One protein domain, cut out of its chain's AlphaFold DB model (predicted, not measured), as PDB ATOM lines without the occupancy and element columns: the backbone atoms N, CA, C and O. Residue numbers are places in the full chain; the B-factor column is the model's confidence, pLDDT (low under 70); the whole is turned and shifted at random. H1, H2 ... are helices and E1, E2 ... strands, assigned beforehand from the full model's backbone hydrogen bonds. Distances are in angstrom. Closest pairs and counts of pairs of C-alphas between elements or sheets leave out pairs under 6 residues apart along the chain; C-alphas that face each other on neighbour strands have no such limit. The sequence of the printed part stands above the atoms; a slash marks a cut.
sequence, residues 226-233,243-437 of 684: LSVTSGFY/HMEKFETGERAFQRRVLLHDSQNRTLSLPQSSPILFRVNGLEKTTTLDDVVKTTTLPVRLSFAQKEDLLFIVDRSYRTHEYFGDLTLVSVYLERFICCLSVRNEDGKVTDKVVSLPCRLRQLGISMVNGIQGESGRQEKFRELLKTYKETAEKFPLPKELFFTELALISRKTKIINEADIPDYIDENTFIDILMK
ATOM      1  N   LEU A 226     172.226 142.956 165.650       38.41
ATOM      2  CA  LEU A 226     171.749 143.866 164.626       38.41
ATOM      3  C   LEU A 226     172.689 143.763 163.419       38.41
ATOM      4  O   LEU A 226     173.812 144.268 163.452       38.41
ATOM      5  N   SER A 227     172.239 143.116 162.346       36.66
ATOM      6  CA  SER A 227     172.941 143.188 161.064       36.66
ATOM      7  C   SER A 227     172.722 144.573 160.458       36.66
ATOM      8  O   SER A 227     171.654 144.865 159.919       36.66
ATOM      9  N   VAL A 228     173.729 145.443 160.543       33.03
ATOM     10  CA  VAL A 228     173.766 146.685 159.764       33.03
ATOM     11  C   VAL A 228     174.128 146.303 158.329       33.03
ATOM     12  O   VAL A 228     175.222 145.816 158.068       33.03
ATOM     13  N   THR A 229     173.217 146.530 157.383       31.23
ATOM     14  CA  THR A 229     173.334 146.173 155.952       31.23
ATOM     15  C   THR A 229     174.441 146.925 155.190       31.23
ATOM     16  O   THR A 229     174.540 146.826 153.969       31.23
ATOM     17  N   SER A 230     175.292 147.680 155.887       33.94
ATOM     18  CA  SER A 230     176.485 148.333 155.347       33.94
ATOM     19  C   SER A 230     177.666 148.137 156.300       33.94
ATOM     20  O   SER A 230     177.847 148.905 157.243       33.94
ATOM     21  N   GLY A 231     178.451 147.084 156.064       33.06
ATOM     22  CA  GLY A 231     179.705 146.806 156.764       33.06
ATOM     23  C   GLY A 231     180.907 147.377 156.012       33.06
ATOM     24  O   GLY A 231     181.114 147.087 154.831       33.06
ATOM     25  N   PHE A 232     181.701 148.201 156.690       35.78
ATOM     26  CA  PHE A 232     182.911 148.813 156.149       35.78
ATOM     27  C   PHE A 232     184.108 147.860 156.283       35.78
ATOM     28  O   PHE A 232     184.496 147.492 157.391       35.78
ATOM     29  N   TYR A 233     184.724 147.504 155.153       38.47
ATOM     30  CA  TYR A 233     186.014 146.815 155.096       38.47
ATOM     31  C   TYR A 233     186.990 147.649 154.268       38.47
ATOM     32  O   TYR A 233     186.673 148.123 153.174       38.47
ATOM     33  N   HIS A 243     177.896 145.779 150.206       40.97
ATOM     34  CA  HIS A 243     178.482 145.342 151.479       40.97
ATOM     35  C   HIS A 243     177.941 143.986 151.964       40.97
ATOM     36  O   HIS A 243     178.638 143.270 152.684       40.97
ATOM     37  N   MET A 244     176.730 143.623 151.528       38.25
ATOM     38  CA  MET A 244     176.162 142.291 151.728       38.25
ATOM     39  C   MET A 244     176.964 141.248 150.948       38.25
ATOM     40  O   MET A 244     177.337 140.241 151.524       38.25
ATOM     41  N   GLU A 245     177.384 141.567 149.723       38.50
ATOM     42  CA  GLU A 245     178.246 140.717 148.898       38.50
ATOM     43  C   GLU A 245     179.628 140.513 149.537       38.50
ATOM     44  O   GLU A 245     180.233 139.479 149.327       38.50
ATOM     45  N   LYS A 246     180.138 141.422 150.385       40.16
ATOM     46  CA  LYS A 246     181.397 141.221 151.144       40.16
ATOM     47  C   LYS A 246     181.251 140.327 152.374       40.16
ATOM     48  O   LYS A 246     182.135 139.522 152.678       40.16
ATOM     49  N   PHE A 247     180.117 140.440 153.057       41.25
ATOM     50  CA  PHE A 247     179.729 139.505 154.111       41.25
ATOM     51  C   PHE A 247     179.428 138.110 153.525       41.25
ATOM     52  O   PHE A 247     179.866 137.103 154.080       41.25
ATOM     53  N   GLU A 248     178.783 138.056 152.356       39.12
ATOM     54  CA  GLU A 248     178.461 136.848 151.582       39.12
ATOM     55  C   GLU A 248     179.700 136.226 150.910       39.12
ATOM     56  O   GLU A 248     179.873 135.011 150.939       39.12
ATOM     57  N   THR A 249     180.628 137.023 150.378       40.12
ATOM     58  CA  THR A 249     181.926 136.542 149.849       40.12
ATOM     59  C   THR A 249     182.902 136.174 150.967       40.12
ATOM     60  O   THR A 249     183.910 135.513 150.713       40.12
ATOM     61  N   GLY A 250     182.596 136.535 152.218       41.47
ATOM     62  CA  GLY A 250     183.358 136.125 153.386       41.47
ATOM     63  C   GLY A 250     184.727 136.791 153.484       41.47
ATOM     64  O   GLY A 250     185.686 136.110 153.862       41.47
ATOM     65  N   GLU A 251     184.830 138.097 153.196       44.06
ATOM     66  CA  GLU A 251     185.999 138.912 153.574       44.06
ATOM     67  C   GLU A 251     186.085 138.982 155.109       44.06
ATOM     68  O   GLU A 251     185.670 139.926 155.776       44.06
ATOM     69  N   ARG A 252     186.580 137.892 155.694       58.59
ATOM     70  CA  ARG A 252     186.767 137.720 157.128       58.59
ATOM     71  C   ARG A 252     187.958 138.556 157.547       58.59
ATOM     72  O   ARG A 252     189.027 138.473 156.942       58.59
ATOM     73  N   ALA A 253     187.785 139.312 158.619       69.44
ATOM     74  CA  ALA A 253     188.928 139.896 159.278       69.44
ATOM     75  C   ALA A 253     189.673 138.780 160.031       69.44
ATOM     76  O   ALA A 253     189.066 137.852 160.579       69.44
ATOM     77  N   PHE A 254     191.001 138.837 159.985       79.06
ATOM     78  CA  PHE A 254     191.876 137.858 160.617       79.06
ATOM     79  C   PHE A 254     192.661 138.520 161.731       79.06
ATOM     80  O   PHE A 254     193.270 139.573 161.530       79.06
ATOM     81  N   GLN A 255     192.637 137.911 162.908       84.06
ATOM     82  CA  GLN A 255     193.382 138.367 164.066       84.06
ATOM     83  C   GLN A 255     194.457 137.340 164.362       84.06
ATOM     84  O   GLN A 255     194.164 136.163 164.560       84.06
ATOM     85  N   ARG A 256     195.712 137.783 164.428       89.94
ATOM     86  CA  ARG A 256     196.761 136.941 164.995       89.94
ATOM     87  C   ARG A 256     196.563 136.853 166.496       89.94
ATOM     88  O   ARG A 256     196.529 137.871 167.189       89.94
ATOM     89  N   ARG A 257     196.439 135.630 166.989       92.50
ATOM     90  CA  ARG A 257     196.279 135.332 168.406       92.50
ATOM     91  C   ARG A 257     197.346 134.359 168.845       92.50
ATOM     92  O   ARG A 257     197.866 133.572 168.059       92.50
ATOM     93  N   VAL A 258     197.657 134.423 170.124       94.75
ATOM     94  CA  VAL A 258     198.548 133.491 170.787       94.75
ATOM     95  C   VAL A 258     197.751 132.477 171.595       94.75
ATOM     96  O   VAL A 258     196.655 132.785 172.074       94.75
ATOM     97  N   LEU A 259     198.309 131.280 171.757       95.12
ATOM     98  CA  LEU A 259     197.864 130.275 172.716       95.12
ATOM     99  C   LEU A 259     198.815 130.261 173.910       95.12
ATOM    100  O   LEU A 259     200.022 130.050 173.764       95.12
ATOM    101  N   LEU A 260     198.252 130.484 175.092       96.00
ATOM    102  CA  LEU A 260     198.956 130.511 176.366       96.00
ATOM    103  C   LEU A 260     198.448 129.352 177.227       96.00
ATOM    104  O   LEU A 260     197.243 129.121 177.305       96.00
ATOM    105  N   HIS A 261     199.345 128.640 177.898       95.19
ATOM    106  CA  HIS A 261     198.995 127.705 178.967       95.19
ATOM    107  C   HIS A 261     199.332 128.327 180.302       95.19
ATOM    108  O   HIS A 261     200.445 128.806 180.485       95.19
ATOM    109  N   ASP A 262     198.384 128.334 181.219       95.94
ATOM    110  CA  ASP A 262     198.619 128.865 182.555       95.94
ATOM    111  C   ASP A 262     199.155 127.792 183.520       95.94
ATOM    112  O   ASP A 262     199.328 126.625 183.152       95.94
ATOM    113  N   SER A 263     199.405 128.169 184.775       94.94
ATOM    114  CA  SER A 263     199.932 127.258 185.805       94.94
ATOM    115  C   SER A 263     199.006 126.077 186.130       94.94
ATOM    116  O   SER A 263     199.453 125.063 186.667       94.94
ATOM    117  N   GLN A 264     197.723 126.179 185.771       93.44
ATOM    118  CA  GLN A 264     196.715 125.130 185.915       93.44
ATOM    119  C   GLN A 264     196.552 124.295 184.631       93.44
ATOM    120  O   GLN A 264     195.631 123.482 184.544       93.44
ATOM    121  N   ASN A 265     197.435 124.470 183.638       90.44
ATOM    122  CA  ASN A 265     197.364 123.867 182.303       90.44
ATOM    123  C   ASN A 265     196.079 124.202 181.526       90.44
ATOM    124  O   ASN A 265     195.670 123.455 180.631       90.44
ATOM    125  N   ARG A 266     195.431 125.326 181.837       92.62
ATOM    126  CA  ARG A 266     194.297 125.826 181.059       92.62
ATOM    127  C   ARG A 266     194.811 126.524 179.814       92.62
ATOM    128  O   ARG A 266     195.826 127.213 179.863       92.62
ATOM    129  N   THR A 267     194.099 126.362 178.702       92.88
ATOM    130  CA  THR A 267     194.453 127.050 177.457       92.88
ATOM    131  C   THR A 267     193.712 128.373 177.377       92.88
ATOM    132  O   THR A 267     192.481 128.399 177.333       92.88
ATOM    133  N   LEU A 268     194.477 129.454 177.313       93.44
ATOM    134  CA  LEU A 268     194.013 130.808 177.079       93.44
ATOM    135  C   LEU A 268     194.377 131.235 175.656       93.44
ATOM    136  O   LEU A 268     195.404 130.821 175.114       93.44
ATOM    137  N   SER A 269     193.579 132.119 175.071       92.81
ATOM    138  CA  SER A 269     193.929 132.815 173.847       92.81
ATOM    139  C   SER A 269     193.833 134.312 174.012       92.81
ATOM    140  O   SER A 269     192.786 134.841 174.381       92.81
ATOM    141  N   LEU A 270     194.928 134.981 173.674       92.56
ATOM    142  CA  LEU A 270     195.053 136.425 173.743       92.56
ATOM    143  C   LEU A 270     195.447 136.960 172.355       92.56
ATOM    144  O   LEU A 270     196.203 136.303 171.637       92.56
ATOM    145  N   PRO A 271     194.957 138.133 171.943       91.50
ATOM    146  CA  PRO A 271     195.461 138.847 170.780       91.50
ATOM    147  C   PRO A 271     196.980 139.031 170.834       91.50
ATOM    148  O   PRO A 271     197.509 139.504 171.838       91.50
ATOM    149  N   GLN A 272     197.691 138.718 169.743       93.25
ATOM    150  CA  GLN A 272     199.141 138.962 169.659       93.25
ATOM    151  C   GLN A 272     199.466 140.452 169.841       93.25
ATOM    152  O   GLN A 272     200.497 140.811 170.395       93.25
ATOM    153  N   SER A 273     198.561 141.317 169.391       89.06
ATOM    154  CA  SER A 273     198.670 142.766 169.485       89.06
ATOM    155  C   SER A 273     198.220 143.338 170.836       89.06
ATOM    156  O   SER A 273     198.063 144.547 170.947       89.06
ATOM    157  N   SER A 274     197.949 142.502 171.844       90.31
ATOM    158  CA  SER A 274     197.531 142.977 173.166       90.31
ATOM    159  C   SER A 274     198.587 143.920 173.779       90.31
ATOM    160  O   SER A 274     199.778 143.604 173.728       90.31
ATOM    161  N   PRO A 275     198.180 145.053 174.385       89.38
ATOM    162  CA  PRO A 275     199.060 146.035 175.014       89.38
ATOM    163  C   PRO A 275     199.569 145.561 176.376       89.38
ATOM    164  O   PRO A 275     200.374 146.250 177.000       89.38
ATOM    165  N   ILE A 276     199.092 144.409 176.855       92.25
ATOM    166  CA  ILE A 276     199.540 143.815 178.107       92.25
ATOM    167  C   ILE A 276     201.027 143.507 177.996       92.25
ATOM    168  O   ILE A 276     201.490 142.871 177.045       92.25
ATOM    169  N   LEU A 277     201.770 143.950 179.003       94.94
ATOM    170  CA  LEU A 277     203.203 143.727 179.076       94.94
ATOM    171  C   LEU A 277     203.520 142.444 179.844       94.94
ATOM    172  O   LEU A 277     202.942 142.154 180.898       94.94
ATOM    173  N   PHE A 278     204.502 141.704 179.340       96.81
ATOM    174  CA  PHE A 278     204.957 140.431 179.885       96.81
ATOM    175  C   PHE A 278     206.450 140.475 180.208       96.81
ATOM    176  O   PHE A 278     207.223 141.186 179.569       96.81
ATOM    177  N   ARG A 279     206.858 139.685 181.199       97.38
ATOM    178  CA  ARG A 279     208.252 139.334 181.483       97.38
ATOM    179  C   ARG A 279     208.535 137.951 180.919       97.38
ATOM    180  O   ARG A 279     207.736 137.038 181.111       97.38
ATOM    181  N   VAL A 280     209.670 137.788 180.249       97.62
ATOM    182  CA  VAL A 280     210.043 136.538 179.568       97.62
ATOM    183  C   VAL A 280     211.049 135.775 180.415       97.62
ATOM    184  O   VAL A 280     212.068 136.337 180.800       97.62
ATOM    185  N   ASN A 281     210.786 134.499 180.709       95.38
ATOM    186  CA  ASN A 281     211.676 133.621 181.483       95.38
ATOM    187  C   ASN A 281     212.143 134.219 182.828       95.38
ATOM    188  O   ASN A 281     213.261 133.968 183.271       95.38
ATOM    189  N   GLY A 282     211.298 135.031 183.473       91.12
ATOM    190  CA  GLY A 282     211.619 135.693 184.743       91.12
ATOM    191  C   GLY A 282     212.565 136.894 184.632       91.12
ATOM    192  O   GLY A 282     212.897 137.480 185.658       91.12
ATOM    193  N   LEU A 283     212.972 137.292 183.421       92.94
ATOM    194  CA  LEU A 283     213.764 138.502 183.204       92.94
ATOM    195  C   LEU A 283     212.955 139.749 183.583       92.94
ATOM    196  O   LEU A 283     211.752 139.824 183.333       92.94
ATOM    197  N   GLU A 284     213.619 140.757 184.149       93.19
ATOM    198  CA  GLU A 284     212.952 142.002 184.560       93.19
ATOM    199  C   GLU A 284     212.451 142.837 183.378       93.19
ATOM    200  O   GLU A 284     211.488 143.595 183.519       93.19
ATOM    201  N   LYS A 285     213.069 142.675 182.201       96.06
ATOM    202  CA  LYS A 285     212.689 143.397 180.987       96.06
ATOM    203  C   LYS A 285     211.258 143.042 180.585       96.06
ATOM    204  O   LYS A 285     210.935 141.881 180.329       96.06
ATOM    205  N   THR A 286     210.423 144.069 180.492       96.69
ATOM    206  CA  THR A 286     209.047 143.961 180.017       96.69
ATOM    207  C   THR A 286     208.999 144.049 178.492       96.69
ATOM    208  O   THR A 286     209.834 144.697 177.859       96.69
ATOM    209  N   THR A 287     208.050 143.347 177.879       97.19
ATOM    210  CA  THR A 287     207.902 143.270 176.422       97.19
ATOM    211  C   THR A 287     206.461 142.921 176.034       97.19
ATOM    212  O   THR A 287     205.683 142.469 176.876       97.19
ATOM    213  N   THR A 288     206.087 143.158 174.777       96.31
ATOM    214  CA  THR A 288     204.763 142.816 174.236       96.31
ATOM    215  C   THR A 288     204.740 141.383 173.704       96.31
ATOM    216  O   THR A 288     205.783 140.808 173.397       96.31
ATOM    217  N   LEU A 289     203.553 140.791 173.529       96.06
ATOM    218  CA  LEU A 289     203.450 139.478 172.876       96.06
ATOM    219  C   LEU A 289     203.966 139.493 171.435       96.06
ATOM    220  O   LEU A 289     204.570 138.515 170.999       96.06
ATOM    221  N   ASP A 290     203.745 140.586 170.706       95.81
ATOM    222  CA  ASP A 290     204.233 140.745 169.338       95.81
ATOM    223  C   ASP A 290     205.763 140.655 169.267       95.81
ATOM    224  O   ASP A 290     206.306 139.923 168.435       95.81
ATOM    225  N   ASP A 291     206.460 141.317 170.192       97.19
ATOM    226  CA  ASP A 291     207.919 141.254 170.292       97.19
ATOM    227  C   ASP A 291     208.405 139.858 170.690       97.19
ATOM    228  O   ASP A 291     209.354 139.345 170.093       97.19
ATOM    229  N   VAL A 292     207.752 139.209 171.662       97.38
ATOM    230  CA  VAL A 292     208.105 137.843 172.089       97.38
ATOM    231  C   VAL A 292     208.006 136.874 170.917       97.38
ATOM    232  O   VAL A 292     208.946 136.122 170.665       97.38
ATOM    233  N   VAL A 293     206.898 136.922 170.171       96.81
ATOM    234  CA  VAL A 293     206.658 136.060 169.006       96.81
ATOM    235  C   VAL A 293     207.706 136.282 167.910       96.81
ATOM    236  O   VAL A 293     208.079 135.334 167.224       96.81
ATOM    237  N   LYS A 294     208.196 137.514 167.733       96.62
ATOM    238  CA  LYS A 294     209.219 137.841 166.725       96.62
ATOM    239  C   LYS A 294     210.638 137.464 167.145       96.62
ATOM    240  O   LYS A 294     211.463 137.181 166.283       96.62
ATOM    241  N   THR A 295     210.939 137.515 168.441       97.19
ATOM    242  CA  THR A 295     212.320 137.444 168.950       97.19
ATOM    243  C   THR A 295     212.677 136.115 169.602       97.19
ATOM    244  O   THR A 295     213.860 135.817 169.748       97.19
ATOM    245  N   THR A 296     211.687 135.315 170.005       97.00
ATOM    246  CA  THR A 296     211.906 134.116 170.822       97.00
ATOM    247  C   THR A 296     211.314 132.869 170.171       97.00
ATOM    248  O   THR A 296     210.237 132.902 169.581       97.00
ATOM    249  N   THR A 297     212.002 131.733 170.306       96.69
ATOM    250  CA  THR A 297     211.485 130.422 169.890       96.69
ATOM    251  C   THR A 297     210.463 129.899 170.897       96.69
ATOM    252  O   THR A 297     210.720 129.915 172.100       96.69
ATOM    253  N   LEU A 298     209.324 129.400 170.416       96.19
ATOM    254  CA  LEU A 298     208.274 128.814 171.255       96.19
ATOM    255  C   LEU A 298     208.571 127.331 171.577       96.19
ATOM    256  O   LEU A 298     209.155 126.649 170.733       96.19
ATOM    257  N   PRO A 299     208.148 126.805 172.747       96.75
ATOM    258  CA  PRO A 299     207.386 127.481 173.799       96.75
ATOM    259  C   PRO A 299     208.257 128.357 174.715       96.75
ATOM    260  O   PRO A 299     209.422 128.052 174.953       96.75
ATOM    261  N   VAL A 300     207.676 129.416 175.286       97.56
ATOM    262  CA  VAL A 300     208.387 130.345 176.185       97.56
ATOM    263  C   VAL A 300     207.571 130.681 177.431       97.56
ATOM    264  O   VAL A 300     206.357 130.868 177.349       97.56
ATOM    265  N   ARG A 301     208.224 130.763 178.600       97.88
ATOM    266  CA  ARG A 301     207.561 131.142 179.858       97.88
ATOM    267  C   ARG A 301     207.392 132.652 179.945       97.88
ATOM    268  O   ARG A 301     208.333 133.407 179.704       97.88
ATOM    269  N   LEU A 302     206.202 133.069 180.346       97.88
ATOM    270  CA  LEU A 302     205.795 134.452 180.519       97.88
ATOM    271  C   LEU A 302     205.209 134.660 181.917       97.88
ATOM    272  O   LEU A 302     204.594 133.765 182.493       97.88
ATOM    273  N   SER A 303     205.336 135.871 182.438       96.75
ATOM    274  CA  SER A 303     204.545 136.344 183.574       96.75
ATOM    275  C   SER A 303     204.057 137.765 183.310       96.75
ATOM    276  O   SER A 303     204.691 138.522 182.574       96.75
ATOM    277  N   PHE A 304     202.902 138.130 183.868       95.94
ATOM    278  CA  PHE A 304     202.366 139.485 183.725       95.94
ATOM    279  C   PHE A 304     203.309 140.500 184.380       95.94
ATOM    280  O   PHE A 304     203.687 140.343 185.544       95.94
ATOM    281  N   ALA A 305     203.678 141.552 183.644       93.94
ATOM    282  CA  ALA A 305     204.514 142.625 184.171       93.94
ATOM    283  C   ALA A 305     203.705 143.651 184.987       93.94
ATOM    284  O   ALA A 305     204.190 144.142 186.003       93.94
ATOM    285  N   GLN A 306     202.474 143.944 184.556       86.06
ATOM    286  CA  GLN A 306     201.566 144.947 185.134       86.06
ATOM    287  C   GLN A 306     200.662 144.328 186.210       86.06
ATOM    288  O   GLN A 306     199.444 144.252 186.075       86.06
ATOM    289  N   LYS A 307     201.267 143.800 187.271       84.94
ATOM    290  CA  LYS A 307     200.568 142.982 188.273       84.94
ATOM    291  C   LYS A 307     199.410 143.697 188.984       84.94
ATOM    292  O   LYS A 307     198.377 143.073 189.220       84.94
ATOM    293  N   GLU A 308     199.587 144.973 189.313       84.75
ATOM    294  CA  GLU A 308     198.638 145.769 190.112       84.75
ATOM    295  C   GLU A 308     197.564 146.460 189.258       84.75
ATOM    296  O   GLU A 308     196.482 146.784 189.755       84.75
ATOM    297  N   ASP A 309     197.835 146.621 187.962       86.88
ATOM    298  CA  ASP A 309     196.964 147.347 187.038       86.88
ATOM    299  C   ASP A 309     195.978 146.440 186.300       86.88
ATOM    300  O   ASP A 309     195.056 146.938 185.657       86.88
ATOM    301  N   LEU A 310     196.155 145.119 186.371       89.81
ATOM    302  CA  LEU A 310     195.333 144.151 185.648       89.81
ATOM    303  C   LEU A 310     194.277 143.522 186.554       89.81
ATOM    304  O   LEU A 310     194.594 142.763 187.476       89.81
ATOM    305  N   LEU A 311     193.012 143.772 186.224       91.56
ATOM    306  CA  LEU A 311     191.864 143.099 186.818       91.56
ATOM    307  C   LEU A 311     191.143 142.275 185.753       91.56
ATOM    308  O   LEU A 311     190.805 142.772 184.683       91.56
ATOM    309  N   PHE A 312     190.892 141.008 186.055       90.75
ATOM    310  CA  PHE A 312     190.255 140.060 185.150       90.75
ATOM    311  C   PHE A 312     188.862 139.714 185.660       90.75
ATOM    312  O   PHE A 312     188.696 139.419 186.842       90.75
ATOM    313  N   ILE A 313     187.858 139.690 184.789       86.38
ATOM    314  CA  ILE A 313     186.509 139.241 185.151       86.38
ATOM    315  C   ILE A 313     186.347 137.797 184.675       86.38
ATOM    316  O   ILE A 313     186.137 137.541 183.495       86.38
ATOM    317  N   VAL A 314     186.451 136.837 185.600       86.31
ATOM    318  CA  VAL A 314     186.333 135.395 185.316       86.31
ATOM    319  C   VAL A 314     185.115 134.838 186.034       86.31
ATOM    320  O   VAL A 314     185.032 134.930 187.260       86.31
ATOM    321  N   ASP A 315     184.176 134.234 185.299       83.94
ATOM    322  CA  ASP A 315     182.943 133.667 185.868       83.94
ATOM    323  C   ASP A 315     182.239 134.671 186.823       83.94
ATOM    324  O   ASP A 315     181.842 134.323 187.936       83.94
ATOM    325  N   ARG A 316     182.122 135.950 186.411       79.06
ATOM    326  CA  ARG A 316     181.524 137.071 187.191       79.06
ATOM    327  C   ARG A 316     182.291 137.511 188.429       79.06
ATOM    328  O   ARG A 316     181.807 138.347 189.184       79.06
ATOM    329  N   SER A 317     183.459 136.937 188.663       84.88
ATOM    330  CA  SER A 317     184.293 137.273 189.804       84.88
ATOM    331  C   SER A 317     185.504 138.050 189.327       84.88
ATOM    332  O   SER A 317     186.171 137.645 188.375       84.88
ATOM    333  N   TYR A 318     185.820 139.133 190.026       90.00
ATOM    334  CA  TYR A 318     187.079 139.830 189.829       90.00
ATOM    335  C   TYR A 318     188.241 138.948 190.298       90.00
ATOM    336  O   TYR A 318     188.212 138.370 191.387       90.00
ATOM    337  N   ARG A 319     189.254 138.817 189.448       93.50
ATOM    338  CA  ARG A 319     190.468 138.030 189.656       93.50
ATOM    339  C   ARG A 319     191.680 138.891 189.341       93.50
ATOM    340  O   ARG A 319     191.651 139.706 188.426       93.50
ATOM    341  N   THR A 320     192.753 138.690 190.088       94.19
ATOM    342  CA  THR A 320     194.063 139.280 189.797       94.19
ATOM    343  C   THR A 320     194.842 138.372 188.845       94.19
ATOM    344  O   THR A 320     194.450 137.232 188.581       94.19
ATOM    345  N   HIS A 321     195.980 138.858 188.351       93.31
ATOM    346  CA  HIS A 321     196.904 138.079 187.522       93.31
ATOM    347  C   HIS A 321     197.361 136.756 188.184       93.31
ATOM    348  O   HIS A 321     197.650 135.783 187.488       93.31
ATOM    349  N   GLU A 322     197.372 136.685 189.521       94.12
ATOM    350  CA  GLU A 322     197.734 135.487 190.296       94.12
ATOM    351  C   GLU A 322     196.817 134.294 190.016       94.12
ATOM    352  O   GLU A 322     197.240 133.147 190.135       94.12
ATOM    353  N   TYR A 323     195.577 134.547 189.588       94.75
ATOM    354  CA  TYR A 323     194.620 133.501 189.233       94.75
ATOM    355  C   TYR A 323     195.107 132.596 188.089       94.75
ATOM    356  O   TYR A 323     194.694 131.438 188.003       94.75
ATOM    357  N   PHE A 324     195.959 133.117 187.204       94.31
ATOM    358  CA  PHE A 324     196.559 132.359 186.104       94.31
ATOM    359  C   PHE A 324     197.947 131.813 186.476       94.31
ATOM    360  O   PHE A 324     198.359 130.757 185.990       94.31
ATOM    361  N   GLY A 325     198.656 132.484 187.384       94.44
ATOM    362  CA  GLY A 325     200.039 132.160 187.726       94.44
ATOM    363  C   GLY A 325     200.983 132.398 186.545       94.44
ATOM    364  O   GLY A 325     200.790 133.327 185.759       94.44
ATOM    365  N   ASP A 326     202.011 131.560 186.422       95.31
ATOM    366  CA  ASP A 326     202.919 131.611 185.277       95.31
ATOM    367  C   ASP A 326     202.220 131.155 183.998       95.31
ATOM    368  O   ASP A 326     201.443 130.200 183.992       95.31
ATOM    369  N   LEU A 327     202.551 131.818 182.897       97.19
ATOM    370  CA  LEU A 327     202.051 131.501 181.572       97.19
ATOM    371  C   LEU A 327     203.153 130.848 180.736       97.19
ATOM    372  O   LEU A 327     204.341 131.106 180.911       97.19
ATOM    373  N   THR A 328     202.763 130.025 179.776       97.38
ATOM    374  CA  THR A 328     203.636 129.474 178.744       97.38
ATOM    375  C   THR A 328     203.013 129.772 177.394       97.38
ATOM    376  O   THR A 328     201.946 129.260 177.079       97.38
ATOM    377  N   LEU A 329     203.663 130.608 176.594       96.81
ATOM    378  CA  LEU A 329     203.278 130.862 175.213       96.81
ATOM    379  C   LEU A 329     203.699 129.673 174.354       96.81
ATOM    380  O   LEU A 329     204.884 129.351 174.295       96.81
ATOM    381  N   VAL A 330     202.731 129.020 173.711       96.12
ATOM    382  CA  VAL A 330     202.945 127.741 173.016       96.12
ATOM    383  C   VAL A 330     202.904 127.890 171.505       96.12
ATOM    384  O   VAL A 330     203.759 127.341 170.818       96.12
ATOM    385  N   SER A 331     201.937 128.635 170.978       95.44
ATOM    386  CA  SER A 331     201.761 128.777 169.533       95.44
ATOM    387  C   SER A 331     201.037 130.071 169.164       95.44
ATOM    388  O   SER A 331     200.497 130.779 170.016       95.44
ATOM    389  N   VAL A 332     201.069 130.390 167.871       95.06
ATOM    390  CA  VAL A 332     200.399 131.537 167.251       95.06
ATOM    391  C   VAL A 332     199.469 130.992 166.178       95.06
ATOM    392  O   VAL A 332     199.851 130.078 165.450       95.06
ATOM    393  N   TYR A 333     198.272 131.554 166.066       93.12
ATOM    394  CA  TYR A 333     197.290 131.146 165.070       93.12
ATOM    395  C   TYR A 333     196.496 132.342 164.536       93.12
ATOM    396  O   TYR A 333     196.556 133.449 165.083       93.12
ATOM    397  N   LEU A 334     195.774 132.127 163.436       90.38
ATOM    398  CA  LEU A 334     194.916 133.138 162.825       90.38
ATOM    399  C   LEU A 334     193.453 132.862 163.169       90.38
ATOM    400  O   LEU A 334     192.830 131.949 162.632       90.38
ATOM    401  N   GLU A 335     192.875 133.690 164.032       86.12
ATOM    402  CA  GLU A 335     191.449 133.636 164.323       86.12
ATOM    403  C   GLU A 335     190.649 134.490 163.337       86.12
ATOM    404  O   GLU A 335     191.030 135.608 162.990       86.12
ATOM    405  N   ARG A 336     189.516 133.955 162.882       81.56
ATOM    406  CA  ARG A 336     188.547 134.680 162.055       81.56
ATOM    407  C   ARG A 336     187.553 135.387 162.962       81.56
ATOM    408  O   ARG A 336     187.005 134.747 163.859       81.56
ATOM    409  N   PHE A 337     187.280 136.656 162.686       74.62
ATOM    410  CA  PHE A 337     186.314 137.440 163.447       74.62
ATOM    411  C   PHE A 337     185.377 138.257 162.557       74.62
ATOM    412  O   PHE A 337     185.665 138.553 161.393       74.62
ATOM    413  N   ILE A 338     184.249 138.626 163.154       74.75
ATOM    414  CA  ILE A 338     183.274 139.581 162.640       74.75
ATOM    415  C   ILE A 338     183.424 140.859 163.466       74.75
ATOM    416  O   ILE A 338     183.475 140.806 164.692       74.75
ATOM    417  N   CYS A 339     183.518 142.011 162.806       70.88
ATOM    418  CA  CYS A 339     183.442 143.304 163.480       70.88
ATOM    419  C   CYS A 339     181.991 143.748 163.563       70.88
ATOM    420  O   CYS A 339     181.296 143.782 162.548       70.88
ATOM    421  N   CYS A 340     181.563 144.158 164.747       70.88
ATOM    422  CA  CYS A 340     180.231 144.690 164.975       70.88
ATOM    423  C   CYS A 340     180.334 146.026 165.697       70.88
ATOM    424  O   CYS A 340     181.160 146.194 166.585       70.88
ATOM    425  N   LEU A 341     179.487 146.982 165.340       67.81
ATOM    426  CA  LEU A 341     179.305 148.180 166.149       67.81
ATOM    427  C   LEU A 341     178.294 147.862 167.248       67.81
ATOM    428  O   LEU A 341     177.228 147.313 166.965       67.81
ATOM    429  N   SER A 342     178.633 148.184 168.493       65.88
ATOM    430  CA  SER A 342     177.673 148.081 169.591       65.88
ATOM    431  C   SER A 342     176.678 149.251 169.536       65.88
ATOM    432  O   SER A 342     176.971 150.306 168.976       65.88
ATOM    433  N   VAL A 343     175.470 149.067 170.070       62.53
ATOM    434  CA  VAL A 343     174.379 150.056 170.037       62.53
ATOM    435  C   VAL A 343     173.815 150.188 171.440       62.53
ATOM    436  O   VAL A 343     173.207 149.221 171.857       62.53
ATOM    437  N   ARG A 344     173.961 151.343 172.113       58.00
ATOM    438  CA  ARG A 344     173.671 151.596 173.549       58.00
ATOM    439  C   ARG A 344     172.225 151.300 174.003       58.00
ATOM    440  O   ARG A 344     171.271 151.481 173.243       58.00
ATOM    441  N   ASN A 345     172.074 150.928 175.298       53.28
ATOM    442  CA  ASN A 345     170.799 150.487 175.912       53.28
ATOM    443  C   ASN A 345     169.778 151.586 175.908       53.28
ATOM    444  O   ASN A 345     168.597 151.319 175.864       53.28
ATOM    445  N   GLU A 346     170.208 152.815 176.094       54.75
ATOM    446  CA  GLU A 346     169.298 153.822 176.614       54.75
ATOM    447  C   GLU A 346     168.685 154.630 175.481       54.75
ATOM    448  O   GLU A 346     167.503 154.955 175.514       54.75
ATOM    449  N   ASP A 347     169.460 154.868 174.427       59.19
ATOM    450  CA  ASP A 347     169.112 155.766 173.334       59.19
ATOM    451  C   ASP A 347     169.106 155.088 171.955       59.19
ATOM    452  O   ASP A 347     168.665 155.696 170.977       59.19
ATOM    453  N   GLY A 348     169.566 153.833 171.862       59.81
ATOM    454  CA  GLY A 348     169.710 153.125 170.591       59.81
ATOM    455  C   GLY A 348     170.727 153.772 169.655       59.81
ATOM    456  O   GLY A 348     170.678 153.547 168.442       59.81
ATOM    457  N   LYS A 349     171.637 154.596 170.188       66.31
ATOM    458  CA  LYS A 349     172.734 155.152 169.404       66.31
ATOM    459  C   LYS A 349     173.832 154.115 169.256       66.31
ATOM    460  O   LYS A 349     174.173 153.401 170.198       66.31
ATOM    461  N   VAL A 350     174.398 154.058 168.058       64.38
ATOM    462  CA  VAL A 350     175.625 153.307 167.815       64.38
ATOM    463  C   VAL A 350     176.721 153.885 168.697       64.38
ATOM    464  O   VAL A 350     176.943 155.096 168.717       64.38
ATOM    465  N   THR A 351     177.382 153.013 169.443       66.81
ATOM    466  CA  THR A 351     178.608 153.354 170.148       66.81
ATOM    467  C   THR A 351     179.766 153.401 169.172       66.81
ATOM    468  O   THR A 351     179.820 152.637 168.212       66.81
ATOM    469  N   ASP A 352     180.750 154.215 169.506       65.69
ATOM    470  CA  ASP A 352     182.091 154.202 168.926       65.69
ATOM    471  C   ASP A 352     182.880 152.912 169.187       65.69
ATOM    472  O   ASP A 352     183.898 152.648 168.545       65.69
ATOM    473  N   LYS A 353     182.394 152.061 170.091       66.31
ATOM    474  CA  LYS A 353     183.007 150.775 170.394       66.31
ATOM    475  C   LYS A 353     182.674 149.728 169.325       66.31
ATOM    476  O   LYS A 353     181.567 149.181 169.279       66.31
ATOM    477  N   VAL A 354     183.672 149.402 168.503       66.94
ATOM    478  CA  VAL A 354     183.675 148.179 167.684       66.94
ATOM    479  C   VAL A 354     183.954 146.983 168.592       66.94
ATOM    480  O   VAL A 354     184.886 146.991 169.394       66.94
ATOM    481  N   VAL A 355     183.149 145.943 168.449       68.50
ATOM    482  CA  VAL A 355     183.290 144.661 169.126       68.50
ATOM    483  C   VAL A 355     183.724 143.616 168.103       68.50
ATOM    484  O   VAL A 355     183.140 143.515 167.022       68.50
ATOM    485  N   SER A 356     184.756 142.840 168.428       68.75
ATOM    486  CA  SER A 356     185.098 141.620 167.695       68.75
ATOM    487  C   SER A 356     184.269 140.455 168.199       68.75
ATOM    488  O   SER A 356     184.237 140.184 169.394       68.75
ATOM    489  N   LEU A 357     183.659 139.728 167.274       70.75
ATOM    490  CA  LEU A 357     183.017 138.456 167.549       70.75
ATOM    491  C   LEU A 357     183.811 137.348 166.861       70.75
ATOM    492  O   LEU A 357     183.843 137.309 165.624       70.75
ATOM    493  N   PRO A 358     184.473 136.454 167.610       72.94
ATOM    494  CA  PRO A 358     185.168 135.332 167.004       72.94
ATOM    495  C   PRO A 358     184.166 134.435 166.267       72.94
ATOM    496  O   PRO A 358     183.088 134.122 166.766       72.94
ATOM    497  N   CYS A 359     184.516 133.969 165.068       71.12
ATOM    498  CA  CYS A 359     183.635 133.105 164.271       71.12
ATOM    499  C   CYS A 359     183.432 131.704 164.880       71.12
ATOM    500  O   CYS A 359     182.704 130.897 164.310       71.12
ATOM    501  N   ARG A 360     184.092 131.406 166.004       71.19
ATOM    502  CA  ARG A 360     183.954 130.165 166.774       71.19
ATOM    503  C   ARG A 360     182.866 130.269 167.850       71.19
ATOM    504  O   ARG A 360     182.832 129.457 168.761       71.19
ATOM    505  N   LEU A 361     181.973 131.256 167.813       68.25
ATOM    506  CA  LEU A 361     180.832 131.262 168.732       68.25
ATOM    507  C   LEU A 361     179.887 130.097 168.413       68.25
ATOM    508  O   LEU A 361     179.580 129.826 167.252       68.25
ATOM    509  N   ARG A 362     179.431 129.393 169.456       63.03
ATOM    510  CA  ARG A 362     178.561 128.213 169.311       63.03
ATOM    511  C   ARG A 362     177.214 128.558 168.675       63.03
ATOM    512  O   ARG A 362     176.647 127.728 167.966       63.03
ATOM    513  N   GLN A 363     176.684 129.738 168.975       62.69
ATOM    514  CA  GLN A 363     175.410 130.221 168.465       62.69
ATOM    515  C   GLN A 363     175.561 131.689 168.080       62.69
ATOM    516  O   GLN A 363     176.067 132.494 168.854       62.69
ATOM    517  N   LEU A 364     175.126 132.027 166.867       62.19
ATOM    518  CA  LEU A 364     175.040 133.403 166.398       62.19
ATOM    519  C   LEU A 364     173.591 133.663 165.992       62.19
ATOM    520  O   LEU A 364     173.109 133.099 165.011       62.19
ATOM    521  N   GLY A 365     172.885 134.482 166.770       58.00
ATOM    522  CA  GLY A 365     171.524 134.904 166.457       58.00
ATOM    523  C   GLY A 365     171.543 136.131 165.552       58.00
ATOM    524  O   GLY A 365     171.946 137.206 165.989       58.00
ATOM    525  N   ILE A 366     171.101 135.983 164.304       61.28
ATOM    526  CA  ILE A 366     170.961 137.105 163.369       61.28
ATOM    527  C   ILE A 366     169.484 137.476 163.279       61.28
ATOM    528  O   ILE A 366     168.650 136.633 162.950       61.28
ATOM    529  N   SER A 367     169.175 138.748 163.526       56.69
ATOM    530  CA  SER A 367     167.819 139.282 163.390       56.69
ATOM    531  C   SER A 367     167.788 140.398 162.356       56.69
ATOM    532  O   SER A 367     168.602 141.322 162.393       56.69
ATOM    533  N   MET A 368     166.819 140.327 161.440       59.88
ATOM    534  CA  MET A 368     166.591 141.380 160.454       59.88
ATOM    535  C   MET A 368     165.614 142.418 161.004       59.88
ATOM    536  O   MET A 368     164.518 142.093 161.474       59.88
ATOM    537  N   VAL A 369     166.024 143.683 160.938       62.88
ATOM    538  CA  VAL A 369     165.174 144.818 161.301       62.88
ATOM    539  C   VAL A 369     164.550 145.373 160.038       62.88
ATOM    540  O   VAL A 369     165.255 145.855 159.157       62.88
ATOM    541  N   ASN A 370     163.222 145.325 159.972       66.62
ATOM    542  CA  ASN A 370     162.480 145.713 158.770       66.62
ATOM    543  C   ASN A 370     161.779 147.070 158.919       66.62
ATOM    544  O   ASN A 370     161.228 147.587 157.947       66.62
ATOM    545  N   GLY A 371     161.781 147.664 160.117       69.00
ATOM    546  CA  GLY A 371     161.219 148.993 160.322       69.00
ATOM    547  C   GLY A 371     161.039 149.396 161.780       69.00
ATOM    548  O   GLY A 371     161.522 148.744 162.704       69.00
ATOM    549  N   ILE A 372     160.310 150.499 161.961       71.19
ATOM    550  CA  ILE A 372     159.985 151.107 163.255       71.19
ATOM    551  C   ILE A 372     158.471 150.969 163.521       71.19
ATOM    552  O   ILE A 372     157.670 151.215 162.623       71.19
ATOM    553  N   GLN A 373     158.049 150.566 164.722       65.25
ATOM    554  CA  GLN A 373     156.660 150.481 165.178       65.25
ATOM    555  C   GLN A 373     156.143 151.848 165.638       65.25
ATOM    556  O   GLN A 373     156.894 152.669 166.147       65.25
ATOM    557  N   GLY A 374     154.832 152.067 165.528       63.31
ATOM    558  CA  GLY A 374     154.138 153.083 166.330       63.31
ATOM    559  C   GLY A 374     153.974 154.487 165.739       63.31
ATOM    560  O   GLY A 374     153.209 155.252 166.306       63.31
ATOM    561  N   GLU A 375     154.571 154.841 164.595       54.03
ATOM    562  CA  GLU A 375     154.503 156.234 164.086       54.03
ATOM    563  C   GLU A 375     153.950 156.359 162.653       54.03
ATOM    564  O   GLU A 375     153.887 155.381 161.916       54.03
ATOM    565  N   SER A 376     153.520 157.545 162.226       60.53
ATOM    566  CA  SER A 376     153.396 157.907 160.806       60.53
ATOM    567  C   SER A 376     154.783 158.330 160.285       60.53
ATOM    568  O   SER A 376     155.564 158.922 161.026       60.53
ATOM    569  N   GLY A 377     155.155 157.960 159.051       71.69
ATOM    570  CA  GLY A 377     156.509 158.220 158.509       71.69
ATOM    571  C   GLY A 377     157.602 157.210 158.918       71.69
ATOM    572  O   GLY A 377     158.793 157.500 158.826       71.69
ATOM    573  N   ARG A 378     157.225 155.995 159.353       72.06
ATOM    574  CA  ARG A 378     158.145 154.940 159.858       72.06
ATOM    575  C   ARG A 378     159.314 154.648 158.934       72.06
ATOM    576  O   ARG A 378     160.426 154.432 159.398       72.06
ATOM    577  N   GLN A 379     159.046 154.588 157.634       75.12
ATOM    578  CA  GLN A 379     160.054 154.185 156.666       75.12
ATOM    579  C   GLN A 379     161.116 155.272 156.476       75.12
ATOM    580  O   GLN A 379     162.279 154.940 156.280       75.12
ATOM    581  N   GLU A 380     160.741 156.550 156.569       80.12
ATOM    582  CA  GLU A 380     161.677 157.677 156.488       80.12
ATOM    583  C   GLU A 380     162.546 157.747 157.739       80.12
ATOM    584  O   GLU A 380     163.767 157.737 157.618       80.12
ATOM    585  N   LYS A 381     161.942 157.665 158.932       77.06
ATOM    586  CA  LYS A 381     162.683 157.593 160.202       77.06
ATOM    587  C   LYS A 381     163.612 156.382 160.272       77.06
ATOM    588  O   LYS A 381     164.732 156.481 160.762       77.06
ATOM    589  N   PHE A 382     163.168 155.232 159.763       77.25
ATOM    590  CA  PHE A 382     164.006 154.039 159.701       77.25
ATOM    591  C   PHE A 382     165.168 154.217 158.717       77.25
ATOM    592  O   PHE A 382     166.302 153.893 159.054       77.25
ATOM    593  N   ARG A 383     164.924 154.798 157.533       78.06
ATOM    594  CA  ARG A 383     165.996 155.142 156.584       78.06
ATOM    595  C   ARG A 383     166.983 156.151 157.168       78.06
ATOM    596  O   ARG A 383     168.179 155.993 156.956       78.06
ATOM    597  N   GLU A 384     166.511 157.153 157.902       79.69
ATOM    598  CA  GLU A 384     167.357 158.144 158.575       79.69
ATOM    599  C   GLU A 384     168.215 157.503 159.674       79.69
ATOM    600  O   GLU A 384     169.413 157.779 159.768       79.69
ATOM    601  N   LEU A 385     167.644 156.576 160.449       74.88
ATOM    602  CA  LEU A 385     168.383 155.785 161.433       74.88
ATOM    603  C   LEU A 385     169.473 154.935 160.765       74.88
ATOM    604  O   LEU A 385     170.627 154.976 161.186       74.88
ATOM    605  N   LEU A 386     169.135 154.212 159.691       75.75
ATOM    606  CA  LEU A 386     170.102 153.420 158.924       75.75
ATOM    607  C   LEU A 386     171.200 154.294 158.312       75.75
ATOM    608  O   LEU A 386     172.371 153.919 158.339       75.75
ATOM    609  N   LYS A 387     170.838 155.472 157.791       79.19
ATOM    610  CA  LYS A 387     171.791 156.460 157.278       79.19
ATOM    611  C   LYS A 387     172.738 156.922 158.384       79.19
ATOM    612  O   LYS A 387     173.943 156.919 158.170       79.19
ATOM    613  N   THR A 388     172.211 157.223 159.571       76.81
ATOM    614  CA  THR A 388     173.015 157.596 160.743       76.81
ATOM    615  C   THR A 388     173.989 156.481 161.104       76.81
ATOM    616  O   THR A 388     175.178 156.732 161.243       76.81
ATOM    617  N   TYR A 389     173.526 155.230 161.186       74.06
ATOM    618  CA  TYR A 389     174.391 154.089 161.495       74.06
ATOM    619  C   TYR A 389     175.489 153.889 160.452       74.06
ATOM    620  O   TYR A 389     176.632 153.627 160.820       74.06
ATOM    621  N   LYS A 390     175.165 154.057 159.167       73.50
ATOM    622  CA  LYS A 390     176.135 153.974 158.075       73.50
ATOM    623  C   LYS A 390     177.180 155.085 158.154       73.50
ATOM    624  O   LYS A 390     178.369 154.794 158.130       73.50
ATOM    625  N   GLU A 391     176.757 156.337 158.300       76.38
ATOM    626  CA  GLU A 391     177.672 157.478 158.425       76.38
ATOM    627  C   GLU A 391     178.559 157.355 159.666       76.38
ATOM    628  O   GLU A 391     179.750 157.649 159.618       76.38
ATOM    629  N   THR A 392     177.993 156.900 160.781       69.56
ATOM    630  CA  THR A 392     178.733 156.619 162.008       69.56
ATOM    631  C   THR A 392     179.767 155.514 161.778       69.56
ATOM    632  O   THR A 392     180.927 155.694 162.134       69.56
ATOM    633  N   ALA A 393     179.397 154.417 161.113       66.69
ATOM    634  CA  ALA A 393     180.326 153.341 160.768       66.69
ATOM    635  C   ALA A 393     181.466 153.803 159.844       66.69
ATOM    636  O   ALA A 393     182.604 153.379 160.022       66.69
ATOM    637  N   GLU A 394     181.177 154.681 158.880       70.06
ATOM    638  CA  GLU A 394     182.171 155.244 157.955       70.06
ATOM    639  C   GLU A 394     183.125 156.231 158.642       70.06
ATOM    640  O   GLU A 394     184.303 156.305 158.290       70.06
ATOM    641  N   LYS A 395     182.633 156.977 159.638       70.19
ATOM    642  CA  LYS A 395     183.433 157.925 160.427       70.19
ATOM    643  C   LYS A 395     184.394 157.248 161.389       70.19
ATOM    644  O   LYS A 395     185.330 157.909 161.829       70.19
ATOM    645  N   PHE A 396     184.188 155.974 161.725       64.56
ATOM    646  CA  PHE A 396     185.103 155.246 162.591       64.56
ATOM    647  C   PHE A 396     186.248 154.651 161.772       64.56
ATOM    648  O   PHE A 396     186.081 153.590 161.162       64.56
ATOM    649  N   PRO A 397     187.450 155.271 161.768       58.91
ATOM    650  CA  PRO A 397     188.626 154.531 161.360       58.91
ATOM    651  C   PRO A 397     188.706 153.331 162.295       58.91
ATOM    652  O   PRO A 397     188.754 153.530 163.506       58.91
ATOM    653  N   LEU A 398     188.676 152.110 161.740       54.66
ATOM    654  CA  LEU A 398     188.915 150.869 162.486       54.66
ATOM    655  C   LEU A 398     190.042 151.148 163.477       54.66
ATOM    656  O   LEU A 398     191.178 151.374 163.030       54.66
ATOM    657  N   PRO A 399     189.747 151.229 164.785       50.53
ATOM    658  CA  PRO A 399     190.760 151.634 165.724       50.53
ATOM    659  C   PRO A 399     191.872 150.617 165.624       50.53
ATOM    660  O   PRO A 399     191.627 149.407 165.660       50.53
ATOM    661  N   LYS A 400     193.106 151.105 165.499       55.59
ATOM    662  CA  LYS A 400     194.283 150.237 165.569       55.59
ATOM    663  C   LYS A 400     194.293 149.418 166.871       55.59
ATOM    664  O   LYS A 400     195.011 148.430 166.928       55.59
ATOM    665  N   GLU A 401     193.486 149.814 167.865       52.72
ATOM    666  CA  GLU A 401     193.607 149.423 169.264       52.72
ATOM    667  C   GLU A 401     192.439 148.627 169.871       52.72
ATOM    668  O   GLU A 401     192.528 148.205 171.019       52.72
ATOM    669  N   LEU A 402     191.337 148.383 169.151       53.28
ATOM    670  CA  LEU A 402     190.130 147.829 169.795       53.28
ATOM    671  C   LEU A 402     190.181 146.326 170.106       53.28
ATOM    672  O   LEU A 402     189.358 145.833 170.870       53.28
ATOM    673  N   PHE A 403     191.148 145.586 169.566       56.84
ATOM    674  CA  PHE A 403     191.169 144.122 169.663       56.84
ATOM    675  C   PHE A 403     192.133 143.590 170.722       56.84
ATOM    676  O   PHE A 403     192.785 142.573 170.516       56.84
ATOM    677  N   PHE A 404     192.328 144.327 171.804       62.34
ATOM    678  CA  PHE A 404     193.535 144.236 172.621       62.34
ATOM    679  C   PHE A 404     193.308 143.677 174.029       62.34
ATOM    680  O   PHE A 404     194.245 143.161 174.641       62.34
ATOM    681  N   THR A 405     192.079 143.762 174.534       66.00
ATOM    682  CA  THR A 405     191.765 143.590 175.963       66.00
ATOM    683  C   THR A 405     190.895 142.373 176.265       66.00
ATOM    684  O   THR A 405     190.339 142.273 177.353       66.00
ATOM    685  N   GLU A 406     190.744 141.456 175.314       77.12
ATOM    686  CA  GLU A 406     189.912 140.263 175.474       77.12
ATOM    687  C   GLU A 406     190.792 139.013 175.597       77.12
ATOM    688  O   GLU A 406     191.612 138.737 174.719       77.12
ATOM    689  N   LEU A 407     190.603 138.240 176.668       84.69
ATOM    690  CA  LEU A 407     191.246 136.943 176.889       84.69
ATOM    691  C   LEU A 407     190.186 135.841 176.790       84.69
ATOM    692  O   LEU A 407     189.195 135.875 177.506       84.69
ATOM    693  N   ALA A 408     190.386 134.830 175.951       84.12
ATOM    694  CA  ALA A 408     189.444 133.715 175.814       84.12
ATOM    695  C   ALA A 408     189.982 132.449 176.498       84.12
ATOM    696  O   ALA A 408     191.080 131.993 176.182       84.12
ATOM    697  N   LEU A 409     189.220 131.838 177.407       86.44
ATOM    698  CA  LEU A 409     189.551 130.562 178.054       86.44
ATOM    699  C   LEU A 409     189.056 129.380 177.206       86.44
ATOM    700  O   LEU A 409     188.021 128.779 177.480       86.44
ATOM    701  N   ILE A 410     189.817 129.008 176.179       82.75
ATOM    702  CA  ILE A 410     189.405 127.987 175.201       82.75
ATOM    703  C   ILE A 410     189.151 126.623 175.855       82.75
ATOM    704  O   ILE A 410     188.211 125.917 175.489       82.75
ATOM    705  N   SER A 411     189.991 126.215 176.811       76.00
ATOM    706  CA  SER A 411     189.845 124.904 177.442       76.00
ATOM    707  C   SER A 411     190.259 124.900 178.904       76.00
ATOM    708  O   SER A 411     191.367 125.302 179.261       76.00
ATOM    709  N   ARG A 412     189.365 124.365 179.747       75.44
ATOM    710  CA  ARG A 412     189.602 124.126 181.180       75.44
ATOM    711  C   ARG A 412     190.281 122.780 181.464       75.44
ATOM    712  O   ARG A 412     190.739 122.577 182.580       75.44
ATOM    713  N   LYS A 413     190.261 121.837 180.511       72.94
ATOM    714  CA  LYS A 413     190.596 120.417 180.761       72.94
ATOM    715  C   LYS A 413     191.577 119.802 179.766       72.94
ATOM    716  O   LYS A 413     192.106 118.730 180.041       72.94
ATOM    717  N   THR A 414     191.810 120.444 178.625       67.44
ATOM    718  CA  THR A 414     192.602 119.869 177.536       67.44
ATOM    719  C   THR A 414     193.665 120.855 177.095       67.44
ATOM    720  O   THR A 414     193.366 122.007 176.778       67.44
ATOM    721  N   LYS A 415     194.908 120.377 177.062       75.62
ATOM    722  CA  LYS A 415     196.048 121.121 176.545       75.62
ATOM    723  C   LYS A 415     195.967 121.142 175.020       75.62
ATOM    724  O   LYS A 415     196.088 120.097 174.388       75.62
ATOM    725  N   ILE A 416     195.744 122.318 174.449       81.88
ATOM    726  CA  ILE A 416     195.742 122.532 172.997       81.88
ATOM    727  C   ILE A 416     197.180 122.840 172.593       81.88
ATOM    728  O   ILE A 416     197.775 123.782 173.122       81.88
ATOM    729  N   ILE A 417     197.754 122.021 171.714       78.62
ATOM    730  CA  ILE A 417     199.156 122.152 171.304       78.62
ATOM    731  C   ILE A 417     199.227 122.964 170.011       78.62
ATOM    732  O   ILE A 417     200.024 123.897 169.908       78.62
ATOM    733  N   ASN A 418     198.343 122.662 169.058       80.94
ATOM    734  CA  ASN A 418     198.323 123.275 167.736       80.94
ATOM    735  C   ASN A 418     196.981 123.944 167.422       80.94
ATOM    736  O   ASN A 418     195.958 123.661 168.041       80.94
ATOM    737  N   GLU A 419     196.971 124.792 166.389       80.19
ATOM    738  CA  GLU A 419     195.752 125.441 165.880       80.19
ATOM    739  C   GLU A 419     194.653 124.433 165.505       80.19
ATOM    740  O   GLU A 419     193.471 124.694 165.727       80.19
ATOM    741  N   ALA A 420     195.045 123.267 164.978       83.44
ATOM    742  CA  ALA A 420     194.131 122.188 164.608       83.44
ATOM    743  C   ALA A 420     193.409 121.554 165.811       83.44
ATOM    744  O   ALA A 420     192.360 120.942 165.628       83.44
ATOM    745  N   ASP A 421     193.945 121.724 167.024       83.06
ATOM    746  CA  ASP A 421     193.352 121.206 168.260       83.06
ATOM    747  C   ASP A 421     192.378 122.214 168.895       83.06
ATOM    748  O   ASP A 421     191.707 121.898 169.881       83.06
ATOM    749  N   ILE A 422     192.313 123.449 168.374       81.38
ATOM    750  CA  ILE A 422     191.377 124.456 168.874       81.38
ATOM    751  C   ILE A 422     189.966 124.022 168.459       81.38
ATOM    752  O   ILE A 422     189.723 123.881 167.257       81.38
ATOM    753  N   PRO A 423     189.024 123.861 169.408       78.81
ATOM    754  CA  PRO A 423     187.675 123.419 169.100       78.81
ATOM    755  C   PRO A 423     187.001 124.344 168.084       78.81
ATOM    756  O   PRO A 423     187.251 125.554 168.039       78.81
ATOM    757  N   ASP A 424     186.106 123.763 167.286       74.38
ATOM    758  CA  ASP A 424     185.316 124.502 166.295       74.38
ATOM    759  C   ASP A 424     184.449 125.591 166.939       74.38
ATOM    760  O   ASP A 424     184.062 126.546 166.266       74.38
ATOM    761  N   TYR A 425     184.170 125.465 168.244       74.88
ATOM    762  CA  TYR A 425     183.450 126.464 169.013       74.88
ATOM    763  C   TYR A 425     184.080 126.770 170.382       74.88
ATOM    764  O   TYR A 425     184.673 125.905 171.027       74.88
ATOM    765  N   ILE A 426     183.893 128.008 170.836       71.19
ATOM    766  CA  ILE A 426     184.248 128.549 172.148       71.19
ATOM    767  C   ILE A 426     182.932 128.925 172.847       71.19
ATOM    768  O   ILE A 426     182.041 129.520 172.237       71.19
ATOM    769  N   ASP A 427     182.774 128.523 174.109       67.62
ATOM    770  CA  ASP A 427     181.583 128.850 174.903       67.62
ATOM    771  C   ASP A 427     181.634 130.325 175.327       67.62
ATOM    772  O   ASP A 427     182.672 130.811 175.770       67.62
ATOM    773  N   GLU A 428     180.523 131.045 175.214       63.94
ATOM    774  CA  GLU A 428     180.430 132.472 175.557       63.94
ATOM    775  C   GLU A 428     180.865 132.762 177.001       63.94
ATOM    776  O   GLU A 428     181.463 133.795 177.287       63.94
ATOM    777  N   ASN A 429     180.657 131.814 177.919       68.19
ATOM    778  CA  ASN A 429     181.046 131.970 179.323       68.19
ATOM    779  C   ASN A 429     182.558 131.811 179.559       68.19
ATOM    780  O   ASN A 429     183.008 131.759 180.703       68.19
ATOM    781  N   THR A 430     183.346 131.654 178.497       77.06
ATOM    782  CA  THR A 430     184.800 131.499 178.587       77.06
ATOM    783  C   THR A 430     185.574 132.764 178.250       77.06
ATOM    784  O   THR A 430     186.785 132.795 178.465       77.06
ATOM    785  N   PHE A 431     184.909 133.813 177.769       80.38
ATOM    786  CA  PHE A 431     185.555 135.106 177.590       80.38
ATOM    787  C   PHE A 431     185.809 135.763 178.949       80.38
ATOM    788  O   PHE A 431     184.978 135.723 179.856       80.38
ATOM    789  N   ILE A 432     187.008 136.314 179.089       82.44
ATOM    790  CA  ILE A 432     187.522 136.980 180.277       82.44
ATOM    791  C   ILE A 432     187.820 138.417 179.870       82.44
ATOM    792  O   ILE A 432     188.710 138.675 179.051       82.44
ATOM    793  N   ASP A 433     187.090 139.349 180.473       82.25
ATOM    794  CA  ASP A 433     187.343 140.773 180.287       82.25
ATOM    795  C   ASP A 433     188.578 141.189 181.082       82.25
ATOM    796  O   ASP A 433     188.755 140.790 182.239       82.25
ATOM    797  N   ILE A 434     189.421 142.012 180.461       84.88
ATOM    798  CA  ILE A 434     190.619 142.571 181.080       84.88
ATOM    799  C   ILE A 434     190.402 144.069 181.265       84.88
ATOM    800  O   ILE A 434     190.274 144.821 180.297       84.88
ATOM    801  N   LEU A 435     190.386 144.505 182.517       86.12
ATOM    802  CA  LEU A 435     190.364 145.908 182.899       86.12
ATOM    803  C   LEU A 435     191.791 146.331 183.254       86.12
ATOM    804  O   LEU A 435     192.432 145.711 184.104       86.12
ATOM    805  N   MET A 436     192.283 147.377 182.591       85.38
ATOM    806  CA  MET A 436     193.596 147.971 182.852       85.38
ATOM    807  C   MET A 436     193.417 149.288 183.605       85.38
ATOM    808  O   MET A 436     192.789 150.211 183.081       85.38
ATOM    809  N   LYS A 437     193.979 149.405 184.810       84.81
ATOM    810  CA  LYS A 437     194.078 150.694 185.503       84.81
ATOM    811  C   LYS A 437     195.073 151.589 184.768       84.81
ATOM    812  O   LYS A 437     196.151 151.152 184.371       84.81
TER     813      LYS A 437
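This is residues 226 to 233 and 243 to 437 of the 684 residues of the protein "SAM domain-containing protein" of Pomacea canaliculata (UniProt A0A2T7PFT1). One strongly twisted sheet is rolled part way round at one end into an incomplete barrel of E4, the start of E7, E1, E2, E10, E11 and E5, not closed between E4 and E5, with H2 packed on it. From this body the E7 and E8 hairpin runs out into a long arm, where E9 and H3 make a V. The printed part has 203 residues with three named helices and eleven named strands, in the order H1 E1 E2 E3 H2 E4 E5 E6 E7 E8 E9 H3 E10 E11, a mixed class. The ten-strand sheet is branched and its neighbour pairs are antiparallel. The whole is only just compact, close to loose, with a radius of gyration of the C-alphas of 19.6 A, and spans 66 by 35 by 29 A.

Find C-alpha 327 at (202.051, 131.501, 181.572); from there E7, residues 327 to 343, runs 35.3 A and bends by 103 degrees at residue 330. E1 is residues 253 to 261, 25.3 A, and E8 residues 350 to 358, 20.4 A, bending by 75 degrees at residue 353. E2 is 267 to 271, E3 278 to 280, E4 300 to 304, E5 310 to 314, E6 317 to 320, E10 406 to 411, and E11 431 to 436, ending at C-alpha (193.596, 147.971, 182.852). E9, residues 365 to 372, is 20.1 A. H1 is 243 to 249, H2 289 to 295, and H3, 378 to 395, begins at C-alpha (158.145, 154.940, 159.858) and is 25.5 A long.

Start at E7: E1 lies on one side, E4 and E8 on the other side. N 257 and O 333 are 2.9 A apart, N 302 and O 327 2.8 A, N 340 and O 355 2.8 A, each within hydrogen-bond range. Beyond E1, look for N 260 and O 268 of the hairpin E1 and E2, 2.9 A, then N 269 and O 408 of E2 and E10, 2.7 A. H2 is on the sheet at a height of 7.7 A; its closest C-alphas to E3 are Leu 289 and Phe 278, 7.2 A. H3 is on the sheet, over E7 and E8, across the strands at 74 degrees to E8 on the local plane. The closest C-alphas of E9 and H3, Ile 372 and Arg 378, are 5.4 A apart; E9 pairs with no named strand. H1 is not on the sheet. In H1, H2 and H3 every O i to N i+4 pair is within hydrogen-bond range.

The C-alphas of Leu 283 and Ser 376, the two farthest apart, are 67.2 A apart. Residues 234 to 242 are not printed; C-alphas 233 and 243 are 8.5 A apart across the cut. The link from E10 to E11, residues 412 to 430, is long. The mean pLDDT of the printed part is 76.8; 66 residues are under 70, among them 226 to 233, 243 to 253 and 341 to 356.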